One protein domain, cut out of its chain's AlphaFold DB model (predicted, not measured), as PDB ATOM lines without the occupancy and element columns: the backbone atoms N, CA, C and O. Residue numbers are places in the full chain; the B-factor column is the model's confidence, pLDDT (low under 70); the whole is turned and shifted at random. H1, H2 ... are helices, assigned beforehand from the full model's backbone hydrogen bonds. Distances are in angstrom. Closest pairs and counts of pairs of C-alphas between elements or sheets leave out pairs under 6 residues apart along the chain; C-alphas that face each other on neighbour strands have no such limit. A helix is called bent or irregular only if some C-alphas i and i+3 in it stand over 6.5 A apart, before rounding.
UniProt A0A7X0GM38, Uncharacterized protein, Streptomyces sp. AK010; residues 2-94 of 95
ATOM      1  N   LEU A   2      -2.341 -42.014 -19.345       81.38
ATOM      2  CA  LEU A   2      -1.283 -41.534 -18.431       81.38
ATOM      3  C   LEU A   2      -0.691 -42.639 -17.544       81.38
ATOM      4  O   LEU A   2       0.522 -42.738 -17.470       81.38
ATOM      5  N   GLY A   3      -1.523 -43.527 -16.984       81.94
ATOM      6  CA  GLY A   3      -1.028 -44.693 -16.235       81.94
ATOM      7  C   GLY A   3      -0.093 -45.598 -17.049       81.94
ATOM      8  O   GLY A   3       0.954 -45.978 -16.557       81.94
ATOM      9  N   VAL A   4      -0.400 -45.837 -18.329       85.94
ATOM     10  CA  VAL A   4       0.459 -46.627 -19.235       85.94
ATOM     11  C   VAL A   4       1.793 -45.923 -19.499       85.94
ATOM     12  O   VAL A   4       2.825 -46.574 -19.588       85.94
ATOM     13  N   LEU A   5       1.786 -44.592 -19.612       84.62
ATOM     14  CA  LEU A   5       3.010 -43.810 -19.804       84.62
ATOM     15  C   LEU A   5       3.880 -43.818 -18.542       84.62
ATOM     16  O   LEU A   5       5.094 -43.982 -18.639       84.62
ATOM     17  N   TRP A   6       3.265 -43.703 -17.366       85.94
ATOM     18  CA  TRP A   6       3.964 -43.815 -16.088       85.94
ATOM     19  C   TRP A   6       4.568 -45.206 -15.881       85.94
ATOM     20  O   TRP A   6       5.740 -45.299 -15.524       85.94
ATOM     21  N   ASP A   7       3.822 -46.269 -16.192       88.00
ATOM     22  CA  ASP A   7       4.327 -47.649 -16.151       88.00
ATOM     23  C   ASP A   7       5.484 -47.868 -17.146       88.00
ATOM     24  O   ASP A   7       6.382 -48.670 -16.896       88.00
ATOM     25  N   ALA A   8       5.508 -47.112 -18.247       84.75
ATOM     26  CA  ALA A   8       6.603 -47.085 -19.217       84.75
ATOM     27  C   ALA A   8       7.784 -46.174 -18.809       84.75
ATOM     28  O   ALA A   8       8.718 -45.995 -19.589       84.75
ATOM     29  N   GLY A   9       7.769 -45.587 -17.605       85.19
ATOM     30  CA  GLY A   9       8.865 -44.770 -17.069       85.19
ATOM     31  C   GLY A   9       8.859 -43.301 -17.503       85.19
ATOM     32  O   GLY A   9       9.838 -42.585 -17.268       85.19
ATOM     33  N   PHE A  10       7.775 -42.820 -18.119       84.31
ATOM     34  CA  PHE A  10       7.610 -41.397 -18.403       84.31
ATOM     35  C   PHE A  10       7.260 -40.664 -17.108       84.31
ATOM     36  O   PHE A  10       6.372 -41.068 -16.365       84.31
ATOM     37  N   ASP A  11       7.926 -39.544 -16.854       85.81
ATOM     38  CA  ASP A  11       7.534 -38.623 -15.787       85.81
ATOM     39  C   ASP A  11       6.377 -37.717 -16.241       85.81
ATOM     40  O   ASP A  11       5.874 -37.790 -17.367       85.81
ATOM     41  N   GLU A  12       5.918 -36.850 -15.346       81.50
ATOM     42  CA  GLU A  12       4.798 -35.947 -15.605       81.50
ATOM     43  C   GLU A  12       5.097 -34.929 -16.718       81.50
ATOM     44  O   GLU A  12       4.230 -34.642 -17.553       81.50
ATOM     45  N   THR A  13       6.339 -34.440 -16.794       85.12
ATOM     46  CA  THR A  13       6.769 -33.461 -17.802       85.12
ATOM     47  C   THR A  13       6.825 -34.062 -19.205       85.12
ATOM     48  O   THR A  13       6.609 -33.337 -20.178       85.12
ATOM     49  N   ARG A  14       7.028 -35.382 -19.330       83.62
ATOM     50  CA  ARG A  14       6.983 -36.110 -20.607       83.62
ATOM     51  C   ARG A  14       5.610 -36.708 -20.924       83.62
ATOM     52  O   ARG A  14       5.212 -36.729 -22.088       83.62
ATOM     53  N   SER A  15       4.841 -37.122 -19.918       89.25
ATOM     54  CA  SER A  15       3.532 -37.764 -20.115       89.25
ATOM     55  C   SER A  15       2.470 -36.808 -20.665       89.25
ATOM     56  O   SER A  15       1.674 -37.182 -21.530       89.25
ATOM     57  N   ALA A  16       2.455 -35.552 -20.203       89.88
ATOM     58  CA  ALA A  16       1.464 -34.573 -20.650       89.88
ATOM     59  C   ALA A  16       1.610 -34.186 -22.143       89.88
ATOM     60  O   ALA A  16       0.593 -34.171 -22.848       89.88
ATOM     61  N   PRO A  17       2.821 -33.912 -22.677       90.81
ATOM     62  CA  PRO A  17       3.026 -33.715 -24.113       90.81
ATOM     63  C   PRO A  17       2.597 -34.910 -24.969       90.81
ATOM     64  O   PRO A  17       1.910 -34.705 -25.968       90.81
ATOM     65  N   VAL A  18       2.934 -36.140 -24.557       91.81
ATOM     66  CA  VAL A  18       2.556 -37.365 -25.285       91.81
ATOM     67  C   VAL A  18       1.038 -37.501 -25.360       91.81
ATOM     68  O   VAL A  18       0.487 -37.694 -26.442       91.81
ATOM     69  N   LEU A  19       0.334 -37.322 -24.235       91.50
ATOM     70  CA  LEU A  19      -1.128 -37.386 -24.205       91.50
ATOM     71  C   LEU A  19      -1.770 -36.349 -25.139       91.50
ATOM     72  O   LEU A  19      -2.729 -36.665 -25.849       91.50
ATOM     73  N   ARG A  20      -1.258 -35.111 -25.143       93.50
ATOM     74  CA  ARG A  20      -1.762 -34.043 -26.020       93.50
ATOM     75  C   ARG A  20      -1.530 -34.374 -27.490       93.50
ATOM     76  O   ARG A  20      -2.460 -34.233 -28.279       93.50
ATOM     77  N   ALA A  21      -0.331 -34.833 -27.838       94.75
ATOM     78  CA  ALA A  21       0.023 -35.203 -29.201       94.75
ATOM     79  C   ALA A  21      -0.842 -36.367 -29.704       94.75
ATOM     80  O   ALA A  21      -1.475 -36.241 -30.748       94.75
ATOM     81  N   PHE A  22      -0.952 -37.441 -28.915       94.38
ATOM     82  CA  PHE A  22      -1.829 -38.579 -29.197       94.38
ATOM     83  C   PHE A  22      -3.270 -38.126 -29.456       94.38
ATOM     84  O   PHE A  22      -3.871 -38.471 -30.471       94.38
ATOM     85  N   THR A  23      -3.821 -37.315 -28.549       95.06
ATOM     86  CA  THR A  23      -5.219 -36.879 -28.634       95.06
ATOM     87  C   THR A  23      -5.450 -36.003 -29.865       95.06
ATOM     88  O   THR A  23      -6.423 -36.203 -30.589       95.06
ATOM     89  N   ALA A  24      -4.548 -35.054 -30.131       96.06
ATOM     90  CA  ALA A  24      -4.630 -34.184 -31.299       96.06
ATOM     91  C   ALA A  24      -4.511 -34.969 -32.613       96.06
ATOM     92  O   ALA A  24      -5.273 -34.705 -33.541       96.06
ATOM     93  N   TRP A  25      -3.607 -35.953 -32.676       95.56
ATOM     94  CA  TRP A  25      -3.452 -36.829 -33.835       95.56
ATOM     95  C   TRP A  25      -4.718 -37.632 -34.112       95.56
ATOM     96  O   TRP A  25      -5.254 -37.547 -35.212       95.56
ATOM     97  N   VAL A  26      -5.248 -38.347 -33.114       94.81
ATOM     98  CA  VAL A  26      -6.454 -39.173 -33.284       94.81
ATOM     99  C   VAL A  26      -7.641 -38.321 -33.725       94.81
ATOM    100  O   VAL A  26      -8.311 -38.653 -34.701       94.81
ATOM    101  N   LEU A  27      -7.890 -37.198 -33.044       94.88
ATOM    102  CA  LEU A  27      -9.005 -36.315 -33.391       94.88
ATOM    103  C   LEU A  27      -8.825 -35.680 -34.774       94.88
ATOM    104  O   LEU A  27      -9.795 -35.578 -35.526       94.88
ATOM    105  N   GLY A  28      -7.601 -35.281 -35.128       93.62
ATOM    106  CA  GLY A  28      -7.276 -34.730 -36.441       93.62
ATOM    107  C   GLY A  28      -7.450 -35.754 -37.560       93.62
ATOM    108  O   GLY A  28      -8.151 -35.478 -38.532       93.62
ATOM    109  N   TYR A  29      -6.890 -36.952 -37.390       93.25
ATOM    110  CA  TYR A  29      -6.973 -38.043 -38.358       93.25
ATOM    111  C   TYR A  29      -8.422 -38.450 -38.615       93.25
ATOM    112  O   TYR A  29      -8.874 -38.464 -39.756       93.25
ATOM    113  N   VAL A  30      -9.191 -38.683 -37.546       90.75
ATOM    114  CA  VAL A  30     -10.620 -39.008 -37.650       90.75
ATOM    115  C   VAL A  30     -11.394 -37.869 -38.313       90.75
ATOM    116  O   VAL A  30     -12.270 -38.130 -39.133       90.75
ATOM    117  N   SER A  31     -11.071 -36.606 -38.018       88.75
ATOM    118  CA  SER A  31     -11.730 -35.462 -38.662       88.75
ATOM    119  C   SER A  31     -11.466 -35.409 -40.167       88.75
ATOM    120  O   SER A  31     -12.395 -35.139 -40.924       88.75
ATOM    121  N   VAL A  32     -10.230 -35.676 -40.600       84.12
ATOM    122  CA  VAL A  32      -9.850 -35.703 -42.021       84.12
ATOM    123  C   VAL A  32     -10.454 -36.915 -42.734       84.12
ATOM    124  O   VAL A  32     -10.992 -36.757 -43.822       84.12
ATOM    125  N   GLU A  33     -10.447 -38.097 -42.118       83.62
ATOM    126  CA  GLU A  33     -11.012 -39.321 -42.703       83.62
ATOM    127  C   GLU A  33     -12.548 -39.304 -42.777       83.62
ATOM    128  O   GLU A  33     -13.123 -39.750 -43.769       83.62
ATOM    129  N   LEU A  34     -13.235 -38.794 -41.746       73.12
ATOM    130  CA  LEU A  34     -14.702 -38.691 -41.736       73.12
ATOM    131  C   LEU A  34     -15.215 -37.564 -42.632       73.12
ATOM    132  O   LEU A  34     -16.335 -37.641 -43.135       73.12
ATOM    133  N   ARG A  35     -14.425 -36.498 -42.794       61.41
ATOM    134  CA  ARG A  35     -14.762 -35.338 -43.624       61.41
ATOM    135  C   ARG A  35     -13.808 -35.191 -44.794       61.41
ATOM    136  O   ARG A  35     -13.490 -34.054 -45.143       61.41
ATOM    137  N   ALA A  36     -13.349 -36.292 -45.387       63.50
ATOM    138  CA  ALA A  36     -12.594 -36.202 -46.626       63.50
ATOM    139  C   ALA A  36     -13.438 -35.335 -47.569       63.50
ATOM    140  O   ALA A  36     -14.582 -35.684 -47.870       63.50
ATOM    141  N   VAL A  37     -12.951 -34.131 -47.888       60.25
ATOM    142  CA  VAL A  37     -13.702 -33.162 -48.686       60.25
ATOM    143  C   VAL A  37     -13.667 -33.704 -50.100       60.25
ATOM    144  O   VAL A  37     -12.764 -33.406 -50.876       60.25
ATOM    145  N   VAL A  38     -14.610 -34.594 -50.384       63.00
ATOM    146  CA  VAL A  38     -14.788 -35.187 -51.694       63.00
ATOM    147  C   VAL A  38     -15.993 -34.502 -52.325       63.00
ATOM    148  O   VAL A  38     -17.121 -34.750 -51.909       63.00
ATOM    149  N   ASP A  39     -15.746 -33.618 -53.298       66.25
ATOM    150  CA  ASP A  39     -16.772 -32.826 -54.008       66.25
ATOM    151  C   ASP A  39     -17.849 -33.759 -54.599       66.25
ATOM    152  O   ASP A  39     -19.047 -33.518 -54.479       66.25
ATOM    153  N   ASN A  40     -17.420 -34.904 -55.148       72.38
ATOM    154  CA  ASN A  40     -18.292 -35.998 -55.570       72.38
ATOM    155  C   ASN A  40     -17.618 -37.366 -55.335       72.38
ATOM    156  O   ASN A  40     -16.761 -37.755 -56.121       72.38
ATOM    157  N   PRO A  41     -18.005 -38.162 -54.325       70.62
ATOM    158  CA  PRO A  41     -17.356 -39.445 -54.032       70.62
ATOM    159  C   PRO A  41     -17.527 -40.521 -55.115       70.62
ATOM    160  O   PRO A  41     -16.816 -41.521 -55.073       70.62
ATOM    161  N   ARG A  42     -18.442 -40.337 -56.078       77.88
ATOM    162  CA  ARG A  42     -18.617 -41.244 -57.227       77.88
ATOM    163  C   ARG A  42     -17.803 -40.834 -58.455       77.88
ATOM    164  O   ARG A  42     -17.839 -41.548 -59.453       77.88
ATOM    165  N   GLU A  43     -17.125 -39.692 -58.406       82.06
ATOM    166  CA  GLU A  43     -16.279 -39.222 -59.498       82.06
ATOM    167  C   GLU A  43     -15.043 -40.131 -59.639       82.06
ATOM    168  O   GLU A  43     -14.302 -40.297 -58.663       82.06
ATOM    169  N   PRO A  44     -14.813 -40.748 -60.813       80.44
ATOM    170  CA  PRO A  44     -13.658 -41.612 -61.024       80.44
ATOM    171  C   PRO A  44     -12.321 -40.865 -60.964       80.44
ATOM    172  O   PRO A  44     -11.336 -41.465 -60.536       80.44
ATOM    173  N   ASP A  45     -12.263 -39.582 -61.345       84.00
ATOM    174  CA  ASP A  45     -11.017 -38.807 -61.318       84.00
ATOM    175  C   ASP A  45     -10.697 -38.268 -59.897       84.00
ATOM    176  O   ASP A  45     -11.433 -37.435 -59.350       84.00
ATOM    177  N   PRO A  46      -9.574 -38.684 -59.269       81.12
ATOM    178  CA  PRO A  46      -9.147 -38.203 -57.951       81.12
ATOM    179  C   PRO A  46      -8.962 -36.682 -57.845       81.12
ATOM    180  O   PRO A  46      -9.247 -36.092 -56.804       81.12
ATOM    181  N   ALA A  47      -8.495 -36.028 -58.909       81.44
ATOM    182  CA  ALA A  47      -8.298 -34.584 -58.919       81.44
ATOM    183  C   ALA A  47      -9.642 -33.846 -58.916       81.44
ATOM    184  O   ALA A  47      -9.771 -32.802 -58.272       81.44
ATOM    185  N   PHE A  48     -10.657 -34.403 -59.578       81.12
ATOM    186  CA  PHE A  48     -12.010 -33.853 -59.539       81.12
ATOM    187  C   PHE A  48     -12.681 -34.093 -58.190       81.12
ATOM    188  O   PHE A  48     -13.268 -33.166 -57.633       81.12
ATOM    189  N   ARG A  49     -12.506 -35.291 -57.619       82.56
ATOM    190  CA  ARG A  49     -12.923 -35.623 -56.250       82.56
ATOM    191  C   ARG A  49     -12.438 -34.597 -55.228       82.56
ATOM    192  O   ARG A  49     -13.208 -34.208 -54.361       82.56
ATOM    193  N   LEU A  50     -11.208 -34.109 -55.369       80.38
ATOM    194  CA  LEU A  50     -10.599 -33.120 -54.474       80.38
ATOM    195  C   LEU A  50     -10.832 -31.654 -54.894       80.38
ATOM    196  O   LEU A  50     -10.251 -30.745 -54.304       80.38
ATOM    197  N   GLY A  51     -11.640 -31.391 -55.927       82.00
ATOM    198  CA  GLY A  51     -11.920 -30.027 -56.389       82.00
ATOM    199  C   GLY A  51     -10.756 -29.336 -57.113       82.00
ATOM    200  O   GLY A  51     -10.821 -28.132 -57.372       82.00
ATOM    201  N   LEU A  52      -9.695 -30.067 -57.482       84.88
ATOM    202  CA  LEU A  52      -8.490 -29.502 -58.108       84.88
ATOM    203  C   LEU A  52      -8.730 -28.995 -59.537       84.88
ATOM    204  O   LEU A  52      -7.907 -28.245 -60.061       84.88
ATOM    205  N   TYR A  53      -9.859 -29.349 -60.162       79.88
ATOM    206  CA  TYR A  53     -10.279 -28.804 -61.458       79.88
ATOM    207  C   TYR A  53     -10.478 -27.280 -61.434       79.88
ATOM    208  O   TYR A  53     -10.415 -26.645 -62.483       79.88
ATOM    209  N   ARG A  54     -10.692 -26.686 -60.250       81.12
ATOM    210  CA  ARG A  54     -10.831 -25.232 -60.062       81.12
ATOM    211  C   ARG A  54      -9.488 -24.492 -59.998       81.12
ATOM    212  O   ARG A  54      -9.490 -23.267 -60.013       81.12
ATOM    213  N   MET A  55      -8.363 -25.210 -59.914       80.19
ATOM    214  CA  MET A  55      -7.012 -24.637 -59.898       80.19
ATOM    215  C   MET A  55      -6.306 -24.853 -61.246       80.19
ATOM    216  O   MET A  55      -6.393 -25.963 -61.789       80.19
ATOM    217  N   PRO A  56      -5.572 -23.856 -61.776       78.31
ATOM    218  CA  PRO A  56      -4.736 -24.029 -62.962       78.31
ATOM    219  C   PRO A  56      -3.736 -25.181 -62.786       78.31
ATOM    220  O   PRO A  56      -3.169 -25.389 -61.712       78.31
ATOM    221  N   SER A  57      -3.554 -26.000 -63.825       73.12
ATOM    222  CA  SER A  57      -2.719 -27.210 -63.747       73.12
ATOM    223  C   SER A  57      -1.222 -26.939 -63.646       73.12
ATOM    224  O   SER A  57      -0.470 -27.796 -63.187       73.12
ATOM    225  N   ASP A  58      -0.812 -25.767 -64.102       82.19
ATOM    226  CA  ASP A  58       0.551 -25.256 -64.148       82.19
ATOM    227  C   ASP A  58       0.993 -24.595 -62.836       82.19
ATOM    228  O   ASP A  58       2.185 -24.604 -62.532       82.19
ATOM    229  N   GLU A  59       0.064 -24.095 -62.019       83.31
ATOM    230  CA  GLU A  59       0.397 -23.431 -60.751       83.31
ATOM    231  C   GLU A  59       0.821 -24.414 -59.649       83.31
ATOM    232  O   GLU A  59       1.716 -24.119 -58.856       83.31
ATOM    233  N   LEU A  60       0.209 -25.604 -59.592       85.62
ATOM    234  CA  LEU A  60       0.448 -26.589 -58.527       85.62
ATOM    235  C   LEU A  60       0.636 -28.020 -59.070       85.62
ATOM    236  O   LEU A  60      -0.085 -28.944 -58.672       85.62
ATOM    237  N   PRO A  61       1.633 -28.259 -59.942       86.56
ATOM    238  CA  PRO A  61       1.814 -29.551 -60.607       86.56
ATOM    239  C   PRO A  61       2.075 -30.693 -59.616       86.56
ATOM    240  O   PRO A  61       1.585 -31.805 -59.803       86.56
ATOM    241  N   ARG A  62       2.787 -30.417 -58.512       89.06
ATOM    242  CA  ARG A  62       3.039 -31.413 -57.456       89.06
ATOM    243  C   ARG A  62       1.763 -31.816 -56.720       89.06
ATOM    244  O   ARG A  62       1.578 -32.998 -56.475       89.06
ATOM    245  N   LEU A  63       0.871 -30.865 -56.425       85.50
ATOM    246  CA  LEU A  63      -0.405 -31.154 -55.764       85.50
ATOM    247  C   LEU A  63      -1.305 -32.024 -56.648       85.50
ATOM    248  O   LEU A  63      -1.929 -32.966 -56.165       85.50
ATOM    249  N   ARG A  64      -1.340 -31.742 -57.957       84.94
ATOM    250  CA  ARG A  64      -2.065 -32.582 -58.919       84.94
ATOM    251  C   ARG A  64      -1.475 -33.986 -59.011       84.94
ATOM    252  O   ARG A  64      -2.233 -34.950 -59.034       84.94
ATOM    253  N   ALA A  65      -0.149 -34.114 -58.998       88.38
ATOM    254  CA  ALA A  65       0.513 -35.417 -58.993       88.38
ATOM    255  C   ALA A  65       0.226 -36.235 -57.719       88.38
ATOM    256  O   ALA A  65       0.174 -37.459 -57.786       88.38
ATOM    257  N   THR A  66      -0.001 -35.585 -56.571       88.31
ATOM    258  CA  THR A  66      -0.343 -36.267 -55.310       88.31
ATOM    259  C   THR A  66      -1.840 -36.521 -55.131       88.31
ATOM    260  O   THR A  66      -2.224 -37.201 -54.184       88.31
ATOM    261  N   ALA A  67      -2.697 -36.001 -56.015       85.62
ATOM    262  CA  ALA A  67      -4.152 -36.118 -55.899       85.62
ATOM    263  C   ALA A  67      -4.663 -37.565 -55.757       85.62
ATOM    264  O   ALA A  67      -5.541 -37.774 -54.922       85.62
ATOM    265  N   PRO A  68      -4.127 -38.574 -56.480       85.56
ATOM    266  CA  PRO A  68      -4.541 -39.963 -56.284       85.56
ATOM    267  C   PRO A  68      -4.325 -40.441 -54.846       85.56
ATOM    268  O   PRO A  68      -5.270 -40.913 -54.225       85.56
ATOM    269  N   ALA A  69      -3.132 -40.213 -54.286       85.56
ATOM    270  CA  ALA A  69      -2.800 -40.609 -52.919       85.56
ATOM    271  C   ALA A  69      -3.624 -39.847 -51.866       85.56
ATOM    272  O   ALA A  69      -4.025 -40.417 -50.860       85.56
ATOM    273  N   LEU A  70      -3.912 -38.563 -52.102       82.38
ATOM    274  CA  LEU A  70      -4.731 -37.744 -51.198       82.38
ATOM    275  C   LEU A  70      -6.227 -38.096 -51.243       82.38
ATOM    276  O   LEU A  70      -6.957 -37.776 -50.309       82.38
ATOM    277  N   ALA A  71      -6.696 -38.702 -52.335       81.00
ATOM    278  CA  ALA A  71      -8.091 -39.106 -52.501       81.00
ATOM    279  C   ALA A  71      -8.366 -40.536 -52.007       81.00
ATOM    280  O   ALA A  71      -9.520 -40.987 -52.041       81.00
ATOM    281  N   GLU A  72      -7.325 -41.269 -51.613       83.44
ATOM    282  CA  GLU A  72      -7.431 -42.572 -50.970       83.44
ATOM    283  C   GLU A  72      -7.690 -42.404 -49.474       83.44
ATOM    284  O   GLU A  72      -7.202 -41.478 -48.830       83.44
ATOM    285  N   ARG A  73      -8.491 -43.313 -48.914       81.81
ATOM    286  CA  ARG A  73      -8.721 -43.362 -47.471       81.81
ATOM    287  C   ARG A  73      -7.570 -44.100 -46.813       81.81
ATOM    288  O   ARG A  73      -7.243 -45.205 -47.239       81.81
ATOM    289  N   GLY A  74      -7.007 -43.526 -45.757       84.75
ATOM    290  CA  GLY A  74      -5.898 -44.144 -45.034       84.75
ATOM    291  C   GLY A  74      -6.325 -45.286 -44.106       84.75
ATOM    292  O   GLY A  74      -5.505 -46.142 -43.787       84.75
ATOM    293  N   GLY A  75      -7.597 -45.334 -43.690       88.81
ATOM    294  CA  GLY A  75      -8.125 -46.441 -42.889       88.81
ATOM    295  C   GLY A  75      -7.498 -46.573 -41.495       88.81
ATOM    296  O   GLY A  75      -7.023 -45.608 -40.899       88.81
ATOM    297  N   VAL A  76      -7.540 -47.781 -40.931       91.06
ATOM    298  CA  VAL A  76      -6.969 -48.047 -39.596       91.06
ATOM    299  C   VAL A  76      -5.445 -48.133 -39.678       91.06
ATOM    300  O   VAL A  76      -4.739 -47.726 -38.760       91.06
ATOM    301  N   GLU A  77      -4.940 -48.612 -40.806       92.94
ATOM    302  CA  GLU A  77      -3.524 -48.771 -41.101       92.94
ATOM    303  C   GLU A  77      -2.822 -47.409 -41.144       92.94
ATOM    304  O   GLU A  77      -1.783 -47.230 -40.511       92.94
ATOM    305  N   GLY A  78      -3.419 -46.414 -41.810       92.19
ATOM    306  CA  GLY A  78      -2.898 -45.049 -41.839       92.19
ATOM    307  C   GLY A  78      -2.951 -44.356 -40.475       92.19
ATOM    308  O   GLY A  78      -2.024 -43.622 -40.126       92.19
ATOM    309  N   LEU A  79      -3.994 -44.621 -39.676       93.69
ATOM    310  CA  LEU A  79      -4.077 -44.131 -38.296       93.69
ATOM    311  C   LEU A  79      -2.911 -44.664 -37.456       93.69
ATOM    312  O   LEU A  79      -2.262 -43.882 -36.757       93.69
ATOM    313  N   ALA A  80      -2.675 -45.978 -37.522       94.75
ATOM    314  CA  ALA A  80      -1.629 -46.659 -36.769       94.75
ATOM    315  C   ALA A  80      -0.236 -46.183 -37.198       94.75
ATOM    316  O   ALA A  80       0.528 -45.726 -36.356       94.75
ATOM    317  N   ALA A  81       0.046 -46.164 -38.504       94.62
ATOM    318  CA  ALA A  81       1.347 -45.753 -39.028       94.62
ATOM    319  C   ALA A  81       1.724 -44.315 -38.631       94.62
ATOM    320  O   ALA A  81       2.871 -44.035 -38.282       94.62
ATOM    321  N   GLY A  82       0.768 -43.382 -38.656       94.12
ATOM    322  CA  GLY A  82       1.049 -42.015 -38.221       94.12
ATOM    323  C   GLY A  82       1.146 -41.862 -36.702       94.12
ATOM    324  O   GLY A  82       1.858 -40.978 -36.226       94.12
ATOM    325  N   LEU A  83       0.491 -42.741 -35.935       94.50
ATOM    326  CA  LEU A  83       0.675 -42.785 -34.491       94.50
ATOM    327  C   LEU A  83       2.066 -43.321 -34.123       94.50
ATOM    328  O   LEU A  83       2.710 -42.723 -33.265       94.50
ATOM    329  N   ASP A  84       2.542 -44.374 -34.790       94.38
ATOM    330  CA  ASP A  84       3.899 -44.901 -34.604       94.38
ATOM    331  C   ASP A  84       4.935 -43.802 -34.875       94.38
ATOM    332  O   ASP A  84       5.718 -43.454 -33.993       94.38
ATOM    333  N   ALA A  85       4.833 -43.124 -36.025       94.19
ATOM    334  CA  ALA A  85       5.723 -42.014 -36.375       94.19
ATOM    335  C   ALA A  85       5.693 -40.858 -35.354       94.19
ATOM    336  O   ALA A  85       6.710 -40.205 -35.101       94.19
ATOM    337  N   LEU A  86       4.527 -40.575 -34.763       92.81
ATOM    338  CA  LEU A  86       4.388 -39.553 -33.730       92.81
ATOM    339  C   LEU A  86       5.048 -39.978 -32.414       92.81
ATOM    340  O   LEU A  86       5.722 -39.166 -31.778       92.81
ATOM    341  N   LEU A  87       4.811 -41.220 -31.986       89.62
ATOM    342  CA  LEU A  87       5.279 -41.749 -30.707       89.62
ATOM    343  C   LEU A  87       6.781 -42.028 -30.714       89.62
ATOM    344  O   LEU A  87       7.434 -41.728 -29.711       89.62
ATOM    345  N   ASP A  88       7.342 -42.475 -31.838       90.88
ATOM    346  CA  ASP A  88       8.786 -42.665 -32.018       90.88
ATOM    347  C   ASP A  88       9.561 -41.406 -31.623       90.88
ATOM    348  O   ASP A  88      10.575 -41.472 -30.926       90.88
ATOM    349  N   ARG A  89       9.019 -40.218 -31.927       86.19
ATOM    350  CA  ARG A  89       9.676 -38.962 -31.559       86.19
ATOM    351  C   ARG A  89       9.787 -38.737 -30.049       86.19
ATOM    352  O   ARG A  89      10.698 -38.039 -29.593       86.19
ATOM    353  N   PHE A  90       8.858 -39.272 -29.267       83.44
ATOM    354  CA  PHE A  90       8.893 -39.175 -27.809       83.44
ATOM    355  C   PHE A  90       9.776 -40.252 -27.181       83.44
ATOM    356  O   PHE A  90      10.354 -40.001 -26.125       83.44
ATOM    357  N   VAL A  91       9.927 -41.399 -27.845       76.12
ATOM    358  CA  VAL A  91      10.840 -42.471 -27.432       76.12
ATOM    359  C   VAL A  91      12.295 -42.068 -27.692       76.12
ATOM    360  O   VAL A  91      13.119 -42.131 -26.785       76.12
ATOM    361  N   GLU A  92      12.606 -41.542 -28.879       69.12
ATOM    362  CA  GLU A  92      13.960 -41.093 -29.249       69.12
ATOM    363  C   GLU A  92      14.469 -39.903 -28.429       69.12
ATOM    364  O   GLU A  92      15.670 -39.734 -28.258       69.12
ATOM    365  N   ARG A  93      13.569 -39.036 -27.945       59.06
ATOM    366  CA  ARG A  93      13.921 -37.917 -27.051       59.06
ATOM    367  C   ARG A  93      14.002 -38.321 -25.575       59.06
ATOM    368  O   ARG A  93      14.264 -37.457 -24.740       59.06
ATOM    369  N   GLY A  94      13.689 -39.577 -25.257       53.44
ATOM    370  CA  GLY A  94      13.663 -40.126 -23.903       53.44
ATOM    371  C   GLY A  94      14.885 -40.970 -23.522       53.44
ATOM    372  O   GLY A  94      14.983 -41.331 -22.349       53.44
TER     373      GLY A  94
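AT A GLANCE: This is residues 2 to 94 of the 95 residues of an uncharacterized protein of Streptomyces sp. AK010 (UniProt A0A7X0GM38). Two long helices, H2 and H5, lie side by side and run opposite ways, with short H1 packed on the first part of H2 at one end and a small head of H3, H4 and loops beyond the other end. The 93 printed residues have five named helices, H1 to H5 in chain order, and no named strand; the class is all helix. The whole is only just loose, close to extended, with a radius of gyration of the C-alphas of 18.0 A; it spans 51 by 25 by 17 A, only just a rod.

HOW THE PARTS SIT: H1, residues 2 to 7, touches H2, residues 12 to 34, with residues 12 to 19 of H2 alone; the closest C-alphas, of Leu 5 and Ser 15, are 6.1 A apart. Their tilt is steep, 52 degrees, opposite ways. H3, residues 46 to 49, touches H4, residues 61 to 70, closest at the C-alphas of Pro 46 and Pro 68, 5.2 A. H5, residues 75 to 92, touches H2 at a shallow tilt of 21 degrees, opposite ways, closest at the C-alphas of Tyr 29 and Leu 79, 6.7 A. H4 is apart from H2 and H5, and so is H3. In H1 every O i to N i+4 pair is within hydrogen-bond range; in H2 18 of 19 are, in H4 4 of 6, in H5 12 of 14, and H3 is too short for such a pair.

IN THESE COORDINATES: H1 begins at C-alpha 2, (-1.283, -41.534, -18.431). H2 is 32.7 A long and neither bent nor irregular, but only just: C-alphas 13 and 16 are 6.1 A apart. H3 measures 4.9 A and H1 8.6 A. H4, 14.1 A, is irregular, with C-alphas 65 and 68 7.3 A apart. H5, 26.5 A, ends at C-alpha 92, (13.960, -41.093, -29.249).

THE WHOLE: The C-alphas farthest apart, of Asp 7 and Pro 56, are 53.2 A apart. The printed part has no cut. The links H2 to H3 and H3 to H4 are long. Mean pLDDT of the printed part is 84.3; residues 35 to 39 and 92 to 94 are under 70.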